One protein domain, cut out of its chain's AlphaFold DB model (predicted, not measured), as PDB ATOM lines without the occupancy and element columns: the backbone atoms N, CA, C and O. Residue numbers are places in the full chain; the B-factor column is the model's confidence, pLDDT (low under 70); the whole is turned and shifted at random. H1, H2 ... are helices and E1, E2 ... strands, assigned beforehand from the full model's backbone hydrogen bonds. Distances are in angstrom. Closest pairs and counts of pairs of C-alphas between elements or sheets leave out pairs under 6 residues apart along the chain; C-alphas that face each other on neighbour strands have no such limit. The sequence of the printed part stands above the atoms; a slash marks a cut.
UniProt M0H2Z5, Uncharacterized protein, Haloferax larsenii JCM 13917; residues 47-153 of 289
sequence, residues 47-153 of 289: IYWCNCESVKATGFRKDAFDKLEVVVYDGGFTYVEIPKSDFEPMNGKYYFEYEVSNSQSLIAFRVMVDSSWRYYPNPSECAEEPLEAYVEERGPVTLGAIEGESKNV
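Overview. This is residues 47 to 153 of the 289 residues of an uncharacterized protein of Haloferax larsenii JCM 13917 (UniProt M0H2Z5). Two strongly twisted sheets lie face to face as a sandwich: E5, E6, E2, E1 and E9 make one layer, and E4, E3, E7 and E8 make the other. The short helix H1 only grazes the four-strand sheet, and the long unnamed stretch of residues 136 to 149 leads from H1 over to E9 at an edge of the five-strand sheet. The printed part has 107 residues, with the named elements in the order E1 E2 E3 E4 E5 E6 E7 E8 H1 E9, and its class is mostly strand. One sheet is mixed, in the order E5, E6, E2, E1, E9; the other is antiparallel throughout, in the order E4, E3, E7, E8. The whole is compact, with a radius of gyration of the C-alphas of 13.2 A and spans of 39 by 29 by 24 A.

Arrangement. Begin with E1, residues 47 to 50, and E2, residues 54 to 60, an antiparallel hairpin at 169 degrees; look at N 48 and O 56, 2.8 A apart, within hydrogen-bond range. On the other side of E2 is E6, residues 93 to 99, antiparallel at 170 degrees, where N 55 and O 98 are 2.9 A apart. E6 forms a hairpin with the edge strand E5, residues 88 to 90; N 90 and O 93 are 2.8 A apart. At the other edge, E9, residues 150 to 152, is parallel to E1 at 11 degrees, and N 49 and O 151 are 2.9 A apart. Now turn to the second sheet: E3, residues 67 to 73, and E4, residues 77 to 81, are an antiparallel hairpin, with N 72 and O 78 at 2.9 A. E3 is also antiparallel to E7, residues 105 to 113, at 159 degrees; N 71 and O 108 are 2.8 A apart. E7 and E8, residues 116 to 121, form a hairpin, with N 118 and O 111 at 2.8 A. In the sandwich, two sheets face to face, the facing parts are 10.5 A apart centre to centre and their best planes 6 degrees apart, with the strands of the one at 29 degrees to those of the other. Between the sheets, compare Ser 54 of E2 with Leu 106 of E7: theirs are the closest C-alphas of these two strands, 6.6 A apart. H1, residues 131 to 135, only grazes the second sheet and is not on the first; its closest C-alphas to E4 are those of Tyr 134 and Phe 77, 7.5 A apart. In H1 every O i to N i+4 pair is within hydrogen-bond range.

Along the chain. Find C-alpha 47 at (91.649, 130.783, 85.236), where E1 begins; E2 then runs 17.7 A from 54 to 60. E3, from 67 to 73, is 19.8 A long, and E4, from 77 to 81, is 13.3 A long. After E5, from 88 to 90, follow E6 for 21.0 A from 93 to 99. E7, the longest strand by residues, starts at C-alpha 105 at (81.226, 119.287, 91.783) and runs 24.8 A to 113. E8 covers 16.0 A from 116 to 121. H1 holds 131 to 135, and E9 ends at C-alpha 152 at (84.942, 132.864, 89.831).

Size, cuts and confidence. The two C-alphas farthest apart are those of Asn 91 and Glu 137, at 39.0 A. The printed part has no cut, and the link from H1 to E9, with 14 residues, is long. The mean pLDDT of the printed part is 76.1; look for low confidence, under 70, in 30 residues, among them 89 to 92, 132 to 141 and 146 to 153.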
ATOM      1  N   ILE A  47      92.559 131.871  84.863       72.06
ATOM      2  CA  ILE A  47      91.649 130.783  85.236       72.06
ATOM      3  C   ILE A  47      90.271 131.363  85.558       72.06
ATOM      4  O   ILE A  47      90.121 132.194  86.457       72.06
ATOM      5  N   TYR A  48      89.262 130.874  84.849       75.75
ATOM      6  CA  TYR A  48      87.864 131.252  84.986       75.75
ATOM      7  C   TYR A  48      87.074 130.048  85.507       75.75
ATOM      8  O   TYR A  48      86.961 129.040  84.814       75.75
ATOM      9  N   TRP A  49      86.548 130.136  86.724       74.75
ATOM     10  CA  TRP A  49      85.677 129.122  87.329       74.75
ATOM     11  C   TRP A  49      84.220 129.569  87.214       74.75
ATOM     12  O   TRP A  49      83.949 130.725  87.501       74.75
ATOM     13  N   CYS A  50      83.282 128.686  86.889       72.06
ATOM     14  CA  CYS A  50      81.851 128.939  87.087       72.06
ATOM     15  C   CYS A  50      81.396 128.147  88.315       72.06
ATOM     16  O   CYS A  50      81.192 126.936  88.211       72.06
ATOM     17  N   ASN A  51      81.289 128.800  89.482       78.88
ATOM     18  CA  ASN A  51      80.957 128.161  90.766       78.88
ATOM     19  C   ASN A  51      81.665 126.807  90.950       78.88
ATOM     20  O   ASN A  51      82.882 126.775  91.090       78.88
ATOM     21  N   CYS A  52      80.910 125.706  90.924       81.06
ATOM     22  CA  CYS A  52      81.375 124.322  91.026       81.06
ATOM     23  C   CYS A  52      81.080 123.517  89.748       81.06
ATOM     24  O   CYS A  52      81.152 122.292  89.772       81.06
ATOM     25  N   GLU A  53      80.711 124.192  88.659       80.19
ATOM     26  CA  GLU A  53      80.087 123.612  87.464       80.19
ATOM     27  C   GLU A  53      81.047 123.549  86.270       80.19
ATOM     28  O   GLU A  53      81.020 122.586  85.508       80.19
ATOM     29  N   SER A  54      81.940 124.531  86.110       82.75
ATOM     30  CA  SER A  54      82.936 124.490  85.036       82.75
ATOM     31  C   SER A  54      84.221 125.256  85.343       82.75
ATOM     32  O   SER A  54      84.297 126.064  86.274       82.75
ATOM     33  N   VAL A  55      85.256 124.985  84.545       84.81
ATOM     34  CA  VAL A  55      86.483 125.783  84.477       84.81
ATOM     35  C   VAL A  55      86.911 125.983  83.030       84.81
ATOM     36  O   VAL A  55      86.891 125.048  82.232       84.81
ATOM     37  N   LYS A  56      87.375 127.190  82.718       83.62
ATOM     38  CA  LYS A  56      88.123 127.526  81.508       83.62
ATOM     39  C   LYS A  56      89.467 128.098  81.939       83.62
ATOM     40  O   LYS A  56      89.507 129.102  82.646       83.62
ATOM     41  N   ALA A  57      90.569 127.488  81.520       80.00
ATOM     42  CA  ALA A  57      91.905 127.999  81.816       80.00
ATOM     43  C   ALA A  57      92.684 128.222  80.520       80.00
ATOM     44  O   ALA A  57      92.669 127.389  79.609       80.00
ATOM     45  N   THR A  58      93.338 129.376  80.432       76.88
ATOM     46  CA  THR A  58      93.982 129.881  79.216       76.88
ATOM     47  C   THR A  58      95.494 129.970  79.396       76.88
ATOM     48  O   THR A  58      96.031 129.808  80.490       76.88
ATOM     49  N   GLY A  59      96.211 130.242  78.309       69.38
ATOM     50  CA  GLY A  59      97.621 130.619  78.382       69.38
ATOM     51  C   GLY A  59      98.627 129.466  78.322       69.38
ATOM     52  O   GLY A  59      99.836 129.697  78.329       69.38
ATOM     53  N   PHE A  60      98.158 128.226  78.195       70.56
ATOM     54  CA  PHE A  60      99.033 127.061  78.178       70.56
ATOM     55  C   PHE A  60      99.881 126.982  76.907       70.56
ATOM     56  O   PHE A  60      99.394 127.165  75.787       70.56
ATOM     57  N   ARG A  61     101.138 126.570  77.050       70.94
ATOM     58  CA  ARG A  61     101.912 125.987  75.951       70.94
ATOM     59  C   ARG A  61     101.713 124.470  75.895       70.94
ATOM     60  O   ARG A  61     101.717 123.787  76.912       70.94
ATOM     61  N   LYS A  62     101.573 123.918  74.685       66.44
ATOM     62  CA  LYS A  62     101.289 122.483  74.441       66.44
ATOM     63  C   LYS A  62     102.389 121.533  74.946       66.44
ATOM     64  O   LYS A  62     102.136 120.346  75.185       66.44
ATOM     65  N   ASP A  63     103.600 122.063  75.072       73.50
ATOM     66  CA  ASP A  63     104.831 121.413  75.514       73.50
ATOM     67  C   ASP A  63     105.187 121.662  76.994       73.50
ATOM     68  O   ASP A  63     106.135 121.055  77.475       73.50
ATOM     69  N   ALA A  64     104.432 122.490  77.728       71.75
ATOM     70  CA  ALA A  64     104.759 122.876  79.110       71.75
ATOM     71  C   ALA A  64     104.388 121.853  80.202       71.75
ATOM     72  O   ALA A  64     104.895 121.926  81.317       71.75
ATOM     73  N   PHE A  65     103.477 120.926  79.913       77.88
ATOM     74  CA  PHE A  65     102.960 119.958  80.881       77.88
ATOM     75  C   PHE A  65     102.856 118.572  80.249       77.88
ATOM     76  O   PHE A  65     102.539 118.447  79.064       77.88
ATOM     77  N   ASP A  66     103.077 117.522  81.032       81.38
ATOM     78  CA  ASP A  66     102.932 116.135  80.587       81.38
ATOM     79  C   ASP A  66     101.452 115.745  80.504       81.38
ATOM     80  O   ASP A  66     100.991 115.202  79.497       81.38
ATOM     81  N   LYS A  67     100.703 116.080  81.563       87.38
ATOM     82  CA  LYS A  67      99.325 115.643  81.810       87.38
ATOM     83  C   LYS A  67      98.489 116.758  82.445       87.38
ATOM     84  O   LYS A  67      99.020 117.509  83.260       87.38
ATOM     85  N   LEU A  68      97.198 116.832  82.122       89.19
ATOM     86  CA  LEU A  68      96.218 117.657  82.833       89.19
ATOM     87  C   LEU A  68      95.050 116.779  83.294       89.19
ATOM     88  O   LEU A  68      94.576 115.925  82.547       89.19
ATOM     89  N   GLU A  69      94.602 116.979  84.530       91.81
ATOM     90  CA  GLU A  69      93.438 116.302  85.101       91.81
ATOM     91  C   GLU A  69      92.561 117.305  85.852       91.81
ATOM     92  O   GLU A  69      93.070 118.109  86.632       91.81
ATOM     93  N   VAL A  70      91.245 117.232  85.678       91.75
ATOM     94  CA  VAL A  70      90.285 117.905  86.562       91.75
ATOM     95  C   VAL A  70      89.968 117.013  87.763       91.75
ATOM     96  O   VAL A  70      89.971 115.784  87.662       91.75
ATOM     97  N   VAL A  71      89.727 117.637  88.913       90.38
ATOM     98  CA  VAL A  71      89.401 116.974  90.178       90.38
ATOM     99  C   VAL A  71      87.943 117.267  90.497       90.38
ATOM    100  O   VAL A  71      87.579 118.419  90.736       90.38
ATOM    101  N   VAL A  72      87.114 116.228  90.490       90.62
ATOM    102  CA  VAL A  72      85.664 116.323  90.691       90.62
ATOM    103  C   VAL A  72      85.248 115.559  91.945       90.62
ATOM    104  O   VAL A  72      85.932 114.620  92.354       90.62
ATOM    105  N   TYR A  73      84.139 115.959  92.555       84.06
ATOM    106  CA  TYR A  73      83.585 115.349  93.759       84.06
ATOM    107  C   TYR A  73      82.141 114.905  93.531       84.06
ATOM    108  O   TYR A  73      81.301 115.703  93.119       84.06
ATOM    109  N   ASP A  74      81.853 113.640  93.825       82.44
ATOM    110  CA  ASP A  74      80.523 113.020  93.714       82.44
ATOM    111  C   ASP A  74      80.190 112.120  94.923       82.44
ATOM    112  O   ASP A  74      79.490 111.113  94.819       82.44
ATOM    113  N   GLY A  75      80.711 112.497  96.098       78.06
ATOM    114  CA  GLY A  75      80.770 111.660  97.307       78.06
ATOM    115  C   GLY A  75      82.155 111.043  97.547       78.06
ATOM    116  O   GLY A  75      82.395 110.427  98.583       78.06
ATOM    117  N   GLY A  76      83.084 111.248  96.612       81.19
ATOM    118  CA  GLY A  76      84.520 111.030  96.752       81.19
ATOM    119  C   GLY A  76      85.271 111.812  95.673       81.19
ATOM    120  O   GLY A  76      84.660 112.309  94.731       81.19
ATOM    121  N   PHE A  77      86.592 111.950  95.801       84.19
ATOM    122  CA  PHE A  77      87.397 112.676  94.815       84.19
ATOM    123  C   PHE A  77      87.786 111.781  93.632       84.19
ATOM    124  O   PHE A  77      88.563 110.832  93.773       84.19
ATOM    125  N   THR A  78      87.302 112.142  92.449       87.44
ATOM    126  CA  THR A  78      87.601 111.490  91.173       87.44
ATOM    127  C   THR A  78      88.484 112.398  90.312       87.44
ATOM    128  O   THR A  78      88.356 113.621  90.329       87.44
ATOM    129  N   TYR A  79      89.399 111.800  89.547       88.81
ATOM    130  CA  TYR A  79      90.316 112.508  88.648       88.81
ATOM    131  C   TYR A  79      89.989 112.157  87.198       88.81
ATOM    132  O   TYR A  79      90.036 110.980  86.833       88.81
ATOM    133  N   VAL A  80      89.681 113.161  86.376       90.81
ATOM    134  CA  VAL A  80      89.366 112.982  84.951       90.81
ATOM    135  C   VAL A  80      90.475 113.617  84.119       90.81
ATOM    136  O   VAL A  80      90.771 114.799  84.260       90.81
ATOM    137  N   GLU A  81      91.125 112.820  83.277       92.31
ATOM    138  CA  GLU A  81      92.188 113.279  82.380       92.31
ATOM    139  C   GLU A  81      91.611 114.067  81.204       92.31
ATOM    140  O   GLU A  81      90.722 113.575  80.512       92.31
ATOM    141  N   ILE A  82      92.157 115.261  80.963       89.06
ATOM    142  CA  ILE A  82      91.830 116.082  79.794       89.06
ATOM    143  C   ILE A  82      92.898 115.809  78.727       89.06
ATOM    144  O   ILE A  82      94.056 116.213  78.901       89.06
ATOM    145  N   PRO A  83      92.574 115.092  77.638       85.38
ATOM    146  CA  PRO A  83      93.561 114.746  76.628       85.38
ATOM    147  C   PRO A  83      93.985 115.991  75.838       85.38
ATOM    148  O   PRO A  83      93.200 116.896  75.573       85.38
ATOM    149  N   LYS A  84      95.244 116.026  75.383       80.44
ATOM    150  CA  LYS A  84      95.813 117.163  74.623       80.44
ATOM    151  C   LYS A  84      95.144 117.437  73.260       80.44
ATOM    152  O   LYS A  84      95.563 118.362  72.562       80.44
ATOM    153  N   SER A  85      94.178 116.613  72.849       78.19
ATOM    154  CA  SER A  85      93.284 116.848  71.707       78.19
ATOM    155  C   SER A  85      92.241 117.925  71.985       78.19
ATOM    156  O   SER A  85      91.866 118.634  71.060       78.19
ATOM    157  N   ASP A  86      91.832 118.064  73.245       78.44
ATOM    158  CA  ASP A  86      90.674 118.860  73.667       78.44
ATOM    159  C   ASP A  86      91.107 120.287  74.065       78.44
ATOM    160  O   ASP A  86      90.342 121.073  74.615       78.44
ATOM    161  N   PHE A  87      92.371 120.618  73.781       77.44
ATOM    162  CA  PHE A  87      92.954 121.940  73.956       77.44
ATOM    163  C   PHE A  87      92.859 122.723  72.652       77.44
ATOM    164  O   PHE A  87      93.497 122.376  71.649       77.44
ATOM    165  N   GLU A  88      92.139 123.833  72.693       73.50
ATOM    166  CA  GLU A  88      91.935 124.704  71.544       73.50
ATOM    167  C   GLU A  88      92.979 125.835  71.481       73.50
ATOM    168  O   GLU A  88      93.441 126.330  72.517       73.50
ATOM    169  N   PRO A  89      93.391 126.269  70.275       67.94
ATOM    170  CA  PRO A  89      94.344 127.357  70.108       67.94
ATOM    171  C   PRO A  89      93.689 128.729  70.345       67.94
ATOM    172  O   PRO A  89      92.692 129.079  69.718       67.94
ATOM    173  N   MET A  90      94.309 129.562  71.182       56.62
ATOM    174  CA  MET A  90      93.878 130.937  71.460       56.62
ATOM    175  C   MET A  90      95.095 131.861  71.554       56.62
ATOM    176  O   MET A  90      95.992 131.650  72.366       56.62
ATOM    177  N   ASN A  91      95.144 132.901  70.714       62.19
ATOM    178  CA  ASN A  91      96.209 133.921  70.700       62.19
ATOM    179  C   ASN A  91      97.656 133.374  70.617       62.19
ATOM    180  O   ASN A  91      98.592 133.991  71.119       62.19
ATOM    181  N   GLY A  92      97.856 132.218  69.972       57.59
ATOM    182  CA  GLY A  92      99.166 131.555  69.858       57.59
ATOM    183  C   GLY A  92      99.567 130.700  71.070       57.59
ATOM    184  O   GLY A  92     100.608 130.047  71.032       57.59
ATOM    185  N   LYS A  93      98.726 130.670  72.107       71.38
ATOM    186  CA  LYS A  93      98.756 129.731  73.232       71.38
ATOM    187  C   LYS A  93      97.562 128.762  73.102       71.38
ATOM    188  O   LYS A  93      96.888 128.745  72.070       71.38
ATOM    189  N   TYR A  94      97.318 127.940  74.114       69.12
ATOM    190  CA  TYR A  94      96.199 127.000  74.186       69.12
ATOM    191  C   TYR A  94      95.318 127.295  75.401       69.12
ATOM    192  O   TYR A  94      95.788 127.834  76.407       69.12
ATOM    193  N   TYR A  95      94.053 126.905  75.315       79.81
ATOM    194  CA  TYR A  95      93.139 126.845  76.450       79.81
ATOM    195  C   TYR A  95      92.480 125.468  76.519       79.81
ATOM    196  O   TYR A  95      92.461 124.740  75.525       79.81
ATOM    197  N   PHE A  96      91.947 125.120  77.685       82.44
ATOM    198  CA  PHE A  96      90.975 124.037  77.819       82.44
ATOM    199  C   PHE A  96      89.744 124.556  78.560       82.44
ATOM    200  O   PHE A  96      89.808 125.562  79.277       82.44
ATOM    201  N   GLU A  97      88.636 123.852  78.385       84.81
ATOM    202  CA  GLU A  97      87.382 124.090  79.086       84.81
ATOM    203  C   GLU A  97      86.809 122.744  79.528       84.81
ATOM    204  O   GLU A  97      86.963 121.742  78.827       84.81
ATOM    205  N   TYR A  98      86.214 122.696  80.716       86.38
ATOM    206  CA  TYR A  98      85.607 121.487  81.258       86.38
ATOM    207  C   TYR A  98      84.377 121.833  82.091       86.38
ATOM    208  O   TYR A  98      84.464 122.640  83.015       86.38
ATOM    209  N   GLU A  99      83.262 121.174  81.791       86.31
ATOM    210  CA  GLU A  99      81.993 121.246  82.513       86.31
ATOM    211  C   GLU A  99      81.747 119.897  83.209       86.31
ATOM    212  O   GLU A  99      81.923 118.835  82.602       86.31
ATOM    213  N   VAL A 100      81.385 119.913  84.495       81.62
ATOM    214  CA  VAL A 100      81.039 118.680  85.221       81.62
ATOM    215  C   VAL A 100      79.655 118.173  84.831       81.62
ATOM    216  O   VAL A 100      78.738 118.931  84.533       81.62
ATOM    217  N   SER A 101      79.477 116.851  84.877       79.56
ATOM    218  CA  SER A 101      78.148 116.259  84.715       79.56
ATOM    219  C   SER A 101      77.243 116.595  85.903       79.56
ATOM    220  O   SER A 101      77.704 116.689  87.041       79.56
ATOM    221  N   ASN A 102      75.934 116.687  85.646       63.72
ATOM    222  CA  ASN A 102      74.907 116.793  86.687       63.72
ATOM    223  C   ASN A 102      75.177 115.793  87.827       63.72
ATOM    224  O   ASN A 102      75.297 114.598  87.564       63.72
ATOM    225  N   SER A 103      75.193 116.293  89.068       75.06
ATOM    226  CA  SER A 103      75.557 115.595  90.319       75.06
ATOM    227  C   SER A 103      77.050 115.428  90.642       75.06
ATOM    228  O   SER A 103      77.361 114.698  91.582       75.06
ATOM    229  N   GLN A 104      77.961 116.093  89.931       81.00
ATOM    230  CA  GLN A 104      79.364 116.227  90.346       81.00
ATOM    231  C   GLN A 104      79.703 117.701  90.616       81.00
ATOM    232  O   GLN A 104      79.094 118.591  90.028       81.00
ATOM    233  N   SER A 105      80.694 117.952  91.474       84.31
ATOM    234  CA  SER A 105      81.226 119.287  91.783       84.31
ATOM    235  C   SER A 105      82.693 119.393  91.372       84.31
ATOM    236  O   SER A 105      83.501 118.538  91.729       84.31
ATOM    237  N   LEU A 106      83.078 120.449  90.661       85.81
ATOM    238  CA  LEU A 106      84.460 120.700  90.256       85.81
ATOM    239  C   LEU A 106      85.265 121.343  91.396       85.81
ATOM    240  O   LEU A 106      85.018 122.491  91.761       85.81
ATOM    241  N   ILE A 107      86.255 120.631  91.941       87.62
ATOM    242  CA  ILE A 107      87.019 121.080  93.122       87.62
ATOM    243  C   ILE A 107      88.350 121.727  92.753       87.62
ATOM    244  O   ILE A 107      88.814 122.639  93.433       87.62
ATOM    245  N   ALA A 108      88.996 121.244  91.696       88.56
ATOM    246  CA  ALA A 108      90.276 121.757  91.226       88.56
ATOM    247  C   ALA A 108      90.538 121.293  89.791       88.56
ATOM    248  O   ALA A 108      89.855 120.413  89.268       88.56
ATOM    249  N   PHE A 109      91.620 121.782  89.197       90.50
ATOM    250  CA  PHE A 109      92.365 120.998  88.217       90.50
ATOM    251  C   PHE A 109      93.833 120.912  88.628       90.50
ATOM    252  O   PHE A 109      94.319 121.691  89.453       90.50
ATOM    253  N   ARG A 110      94.548 119.934  88.081       89.38
ATOM    254  CA  ARG A 110      95.973 119.733  88.312       89.38
ATOM    255  C   ARG A 110      96.719 119.458  87.016       89.38
ATOM    256  O   ARG A 110      96.208 118.796  86.117       89.38
ATOM    257  N   VAL A 111      97.953 119.942  86.949       86.88
ATOM    258  CA  VAL A 111      98.873 119.715  85.825       86.88
ATOM    259  C   VAL A 111     100.127 119.006  86.310       86.88
ATOM    260  O   VAL A 111     100.636 119.310  87.391       86.88
ATOM    261  N   MET A 112     100.618 118.047  85.534       85.06
ATOM    262  CA  MET A 112     101.898 117.394  85.781       85.06
ATOM    263  C   MET A 112     102.982 118.150  85.018       85.06
ATOM    264  O   MET A 112     102.951 118.198  83.789       85.06
ATOM    265  N   VAL A 113     103.924 118.729  85.757       80.25
ATOM    266  CA  VAL A 113     105.105 119.428  85.231       80.25
ATOM    267  C   VAL A 113     106.323 118.800  85.894       80.25
ATOM    268  O   VAL A 113     106.358 118.693  87.122       80.25
ATOM    269  N   ASP A 114     107.288 118.334  85.102       79.12
ATOM    270  CA  ASP A 114     108.485 117.627  85.577       79.12
ATOM    271  C   ASP A 114     108.150 116.494  86.573       79.12
ATOM    272  O   ASP A 114     108.681 116.419  87.686       79.12
ATOM    273  N   SER A 115     107.201 115.623  86.197       80.31
ATOM    274  CA  SER A 115     106.672 114.530  87.044       80.31
ATOM    275  C   SER A 115     106.040 114.956  88.387       80.31
ATOM    276  O   SER A 115     105.743 114.102  89.223       80.31
ATOM    277  N   SER A 116     105.804 116.253  88.607       80.69
ATOM    278  CA  SER A 116     105.238 116.807  89.844       80.69
ATOM    279  C   SER A 116     103.867 117.434  89.590       80.69
ATOM    280  O   SER A 116     103.700 118.230  88.667       80.69
ATOM    281  N   TRP A 117     102.877 117.110  90.424       84.38
ATOM    282  CA  TRP A 117     101.540 117.700  90.321       84.38
ATOM    283  C   TRP A 117     101.499 119.124  90.883       84.38
ATOM    284  O   TRP A 117     101.904 119.360  92.021       84.38
ATOM    285  N   ARG A 118     100.955 120.057  90.099       83.94
ATOM    286  CA  ARG A 118     100.602 121.421  90.510       83.94
ATOM    287  C   ARG A 118      99.087 121.558  90.520       83.94
ATOM    288  O   ARG A 118      98.459 121.310  89.494       83.94
ATOM    289  N   TYR A 119      98.519 121.929  91.663       84.69
ATOM    290  CA  TYR A 119      97.076 122.045  91.865       84.69
ATOM    291  C   TYR A 119      96.605 123.495  91.767       84.69
ATOM    292  O   TYR A 119      97.211 124.393  92.353       84.69
ATOM    293  N   TYR A 120      95.484 123.689  91.083       84.88
ATOM    294  CA  TYR A 120      94.739 124.939  90.997       84.88
ATOM    295  C   TYR A 120      93.360 124.690  91.622       84.88
ATOM    296  O   TYR A 120      92.480 124.158  90.942       84.88
ATOM    297  N   PRO A 121      93.186 124.960  92.930       80.88
ATOM    298  CA  PRO A 121      91.918 124.747  93.613       80.88
ATOM    299  C   PRO A 121      90.868 125.771  93.172       80.88
ATOM    300  O   PRO A 121      91.180 126.935  92.910       80.88
ATOM    301  N   ASN A 122      89.617 125.326  93.124       81.19
ATOM    302  CA  ASN A 122      88.457 126.169  92.889       81.19
ATOM    303  C   ASN A 122      88.204 127.048  94.132       81.19
ATOM    304  O   ASN A 122      88.093 126.506  95.234       81.19
ATOM    305  N   PRO A 123      88.089 128.383  93.995       70.81
ATOM    306  CA  PRO A 123      87.866 129.286  95.127       70.81
ATOM    307  C   PRO A 123      86.483 129.153  95.791       70.81
ATOM    308  O   PRO A 123      86.246 129.811  96.800       70.81
ATOM    309  N   SER A 124      85.565 128.354  95.235       68.94
ATOM    310  CA  SER A 124      84.152 128.309  95.648       68.94
ATOM    311  C   SER A 124      83.816 127.245  96.711       68.94
ATOM    312  O   SER A 124      82.640 127.016  96.967       68.94
ATOM    313  N   GLU A 125      84.821 126.590  97.314       73.06
ATOM    314  CA  GLU A 125      84.668 125.601  98.407       73.06
ATOM    315  C   GLU A 125      83.658 124.468  98.094       73.06
ATOM    316  O   GLU A 125      82.752 124.146  98.854       73.06
ATOM    317  N   CYS A 126      83.830 123.841  96.927       77.38
ATOM    318  CA  CYS A 126      82.859 122.939  96.296       77.38
ATOM    319  C   CYS A 126      82.714 121.516  96.891       77.38
ATOM    320  O   CYS A 126      82.066 120.668  96.273       77.38
ATOM    321  N   ALA A 127      83.324 121.228  98.045       73.88
ATOM    322  CA  ALA A 127      83.277 119.932  98.732       73.88
ATOM    323  C   ALA A 127      83.197 120.120 100.256       73.88
ATOM    324  O   ALA A 127      83.689 121.111 100.787       73.88
ATOM    325  N   GLU A 128      82.614 119.145 100.961       72.75
ATOM    326  CA  GLU A 128      82.510 119.162 102.432       72.75
ATOM    327  C   GLU A 128      83.876 119.026 103.128       72.75
ATOM    328  O   GLU A 128      84.073 119.549 104.224       72.75
ATOM    329  N   GLU A 129      84.825 118.341 102.484       68.81
ATOM    330  CA  GLU A 129      86.199 118.169 102.959       68.81
ATOM    331  C   GLU A 129      87.184 118.932 102.055       68.81
ATOM    332  O   GLU A 129      87.028 118.922 100.829       68.81
ATOM    333  N   PRO A 130      88.223 119.576 102.623       69.88
ATOM    334  CA  PRO A 130      89.238 120.267 101.837       69.88
ATOM    335  C   PRO A 130      90.070 119.266 101.024       69.88
ATOM    336  O   PRO A 130      90.333 118.148 101.470       69.88
ATOM    337  N   LEU A 131      90.537 119.687  99.846       71.44
ATOM    338  CA  LEU A 131      91.316 118.852  98.921       71.44
ATOM    339  C   LEU A 131      92.544 118.216  99.598       71.44
ATOM    340  O   LEU A 131      92.900 117.072  99.314       71.44
ATOM    341  N   GLU A 132      93.168 118.948 100.520       69.38
ATOM    342  CA  GLU A 132      94.303 118.516 101.329       69.38
ATOM    343  C   GLU A 132      94.016 117.218 102.100       69.38
ATOM    344  O   GLU A 132      94.873 116.336 102.110       69.38
ATOM    345  N   ALA A 133      92.814 117.062 102.669       64.69
ATOM    346  CA  ALA A 133      92.451 115.906 103.496       64.69
ATOM    347  C   ALA A 133      92.465 114.584 102.709       64.69
ATOM    348  O   ALA A 133      92.847 113.546 103.244       64.69
ATOM    349  N   TYR A 134      92.113 114.623 101.421       61.28
ATOM    350  CA  TYR A 134      92.154 113.450 100.543       61.28
ATOM    351  C   TYR A 134      93.538 113.222  99.915       61.28
ATOM    352  O   TYR A 134      93.898 112.108  99.524       61.28
ATOM    353  N   VAL A 135      94.336 114.283  99.788       57.53
ATOM    354  CA  VAL A 135      95.650 114.233  99.138       57.53
ATOM    355  C   VAL A 135      96.756 113.744 100.092       57.53
ATOM    356  O   VAL A 135      97.772 113.232  99.614       57.53
ATOM    357  N   GLU A 136      96.543 113.753 101.415       53.22
ATOM    358  CA  GLU A 136      97.462 113.137 102.394       53.22
ATOM    359  C   GLU A 136      97.803 111.661 102.084       53.22
ATOM    360  O   GLU A 136      98.943 111.243 102.302       53.22
ATOM    361  N   GLU A 137      96.896 110.887 101.473       51.53
ATOM    362  CA  GLU A 137      97.170 109.499 101.053       51.53
ATOM    363  C   GLU A 137      98.127 109.375  99.846       51.53
ATOM    364  O   GLU A 137      98.626 108.282  99.557       51.53
ATOM    365  N   ARG A 138      98.380 110.464  99.102       55.34
ATOM    366  CA  ARG A 138      99.144 110.452  97.834       55.34
ATOM    367  C   ARG A 138     100.314 111.444  97.766       55.34
ATOM    368  O   ARG A 138     100.986 111.505  96.735       55.34
ATOM    369  N   GLY A 139     100.610 112.149  98.856       58.50
ATOM    370  CA  GLY A 139     101.707 113.122  98.958       58.50
ATOM    371  C   GLY A 139     101.227 114.576  98.847       58.50
ATOM    372  O   GLY A 139     100.126 114.816  98.378       58.50
ATOM    373  N   PRO A 140     102.024 115.565  99.284       63.97
ATOM    374  CA  PRO A 140     101.537 116.912  99.601       63.97
ATOM    375  C   PRO A 140     100.934 117.674  98.408       63.97
ATOM    376  O   PRO A 140     101.521 117.717  97.323       63.97
ATOM    377  N   VAL A 141      99.816 118.378  98.649       66.50
ATOM    378  CA  VAL A 141      99.261 119.367  97.707       66.50
ATOM    379  C   VAL A 141     100.316 120.440  97.451       66.50
ATOM    380  O   VAL A 141     100.669 121.222  98.331       66.50
ATOM    381  N   THR A 142     100.821 120.489  96.222       74.75
ATOM    382  CA  THR A 142     101.694 121.571  95.769       74.75
ATOM    383  C   THR A 142     100.876 122.505  94.893       74.75
ATOM    384  O   THR A 142     100.474 122.128  93.793       74.75
ATOM    385  N   LEU A 143     100.608 123.718  95.375       79.31
ATOM    386  CA  LEU A 143      99.851 124.707  94.611       79.31
ATOM    387  C   LEU A 143     100.624 125.150  93.358       79.31
ATOM    388  O   LEU A 143     101.859 125.239  93.352       79.31
ATOM    389  N   GLY A 144      99.882 125.384  92.278       67.56
ATOM    390  CA  GLY A 144     100.388 125.971  91.045       67.56
ATOM    391  C   GLY A 144     100.522 127.490  91.140       67.56
ATOM    392  O   GLY A 144      99.854 128.140  91.942       67.56
ATOM    393  N   ALA A 145     101.399 128.053  90.311       70.88
ATOM    394  CA  ALA A 145     101.494 129.494  90.099       70.88
ATOM    395  C   ALA A 145     100.705 129.884  88.839       70.88
ATOM    396  O   ALA A 145     100.556 129.074  87.930       70.88
ATOM    397  N   ILE A 146     100.212 131.118  88.785       63.66
ATOM    398  CA  ILE A 146      99.421 131.670  87.675       63.66
ATOM    399  C   ILE A 146     100.139 132.948  87.213       63.66
ATOM    400  O   ILE A 146     100.664 133.672  88.065       63.66
ATOM    401  N   GLU A 147     100.219 133.209  85.905       59.59
ATOM    402  CA  GLU A 147     100.841 134.442  85.379       59.59
ATOM    403  C   GLU A 147      99.914 135.669  85.518       59.59
ATOM    404  O   GLU A 147     100.390 136.763  85.833       59.59
ATOM    405  N   GLY A 148      98.607 135.485  85.310       62.34
ATOM    406  CA  GLY A 148      97.533 136.476  85.440       62.34
ATOM    407  C   GLY A 148      96.587 136.184  86.613       62.34
ATOM    408  O   GLY A 148      97.031 136.079  87.760       62.34
ATOM    409  N   GLU A 149      95.275 136.122  86.363       61.81
ATOM    410  CA  GLU A 149      94.253 136.139  87.422       61.81
ATOM    411  C   GLU A 149      93.409 134.846  87.495       61.81
ATOM    412  O   GLU A 149      93.008 134.268  86.488       61.81
ATOM    413  N   SER A 150      93.077 134.417  88.721       64.31
ATOM    414  CA  SER A 150      92.063 133.383  88.994       64.31
ATOM    415  C   SER A 150      90.780 134.053  89.476       64.31
ATOM    416  O   SER A 150      90.826 134.854  90.415       64.31
ATOM    417  N   LYS A 151      89.640 133.753  88.845       64.94
ATOM    418  CA  LYS A 151      88.339 134.367  89.160       64.94
ATOM    419  C   LYS A 151      87.220 133.336  89.113       64.94
ATOM    420  O   LYS A 151      87.192 132.507  88.209       64.94
ATOM    421  N   ASN A 152      86.268 133.436  90.040       57.53
ATOM    422  CA  ASN A 152      84.942 132.864  89.831       57.53
ATOM    423  C   ASN A 152      84.126 133.868  88.995       57.53
ATOM    424  O   ASN A 152      83.953 135.018  89.401       57.53
ATOM    425  N   VAL A 153      83.722 133.433  87.806       63.78
ATOM    426  CA  VAL A 153      82.911 134.127  86.811       63.78
ATOM    427  C   VAL A 153      81.832 133.150  86.334       63.78
ATOM    428  O   VAL A 153      82.016 132.375  85.402       63.78
TER     429      VAL A 153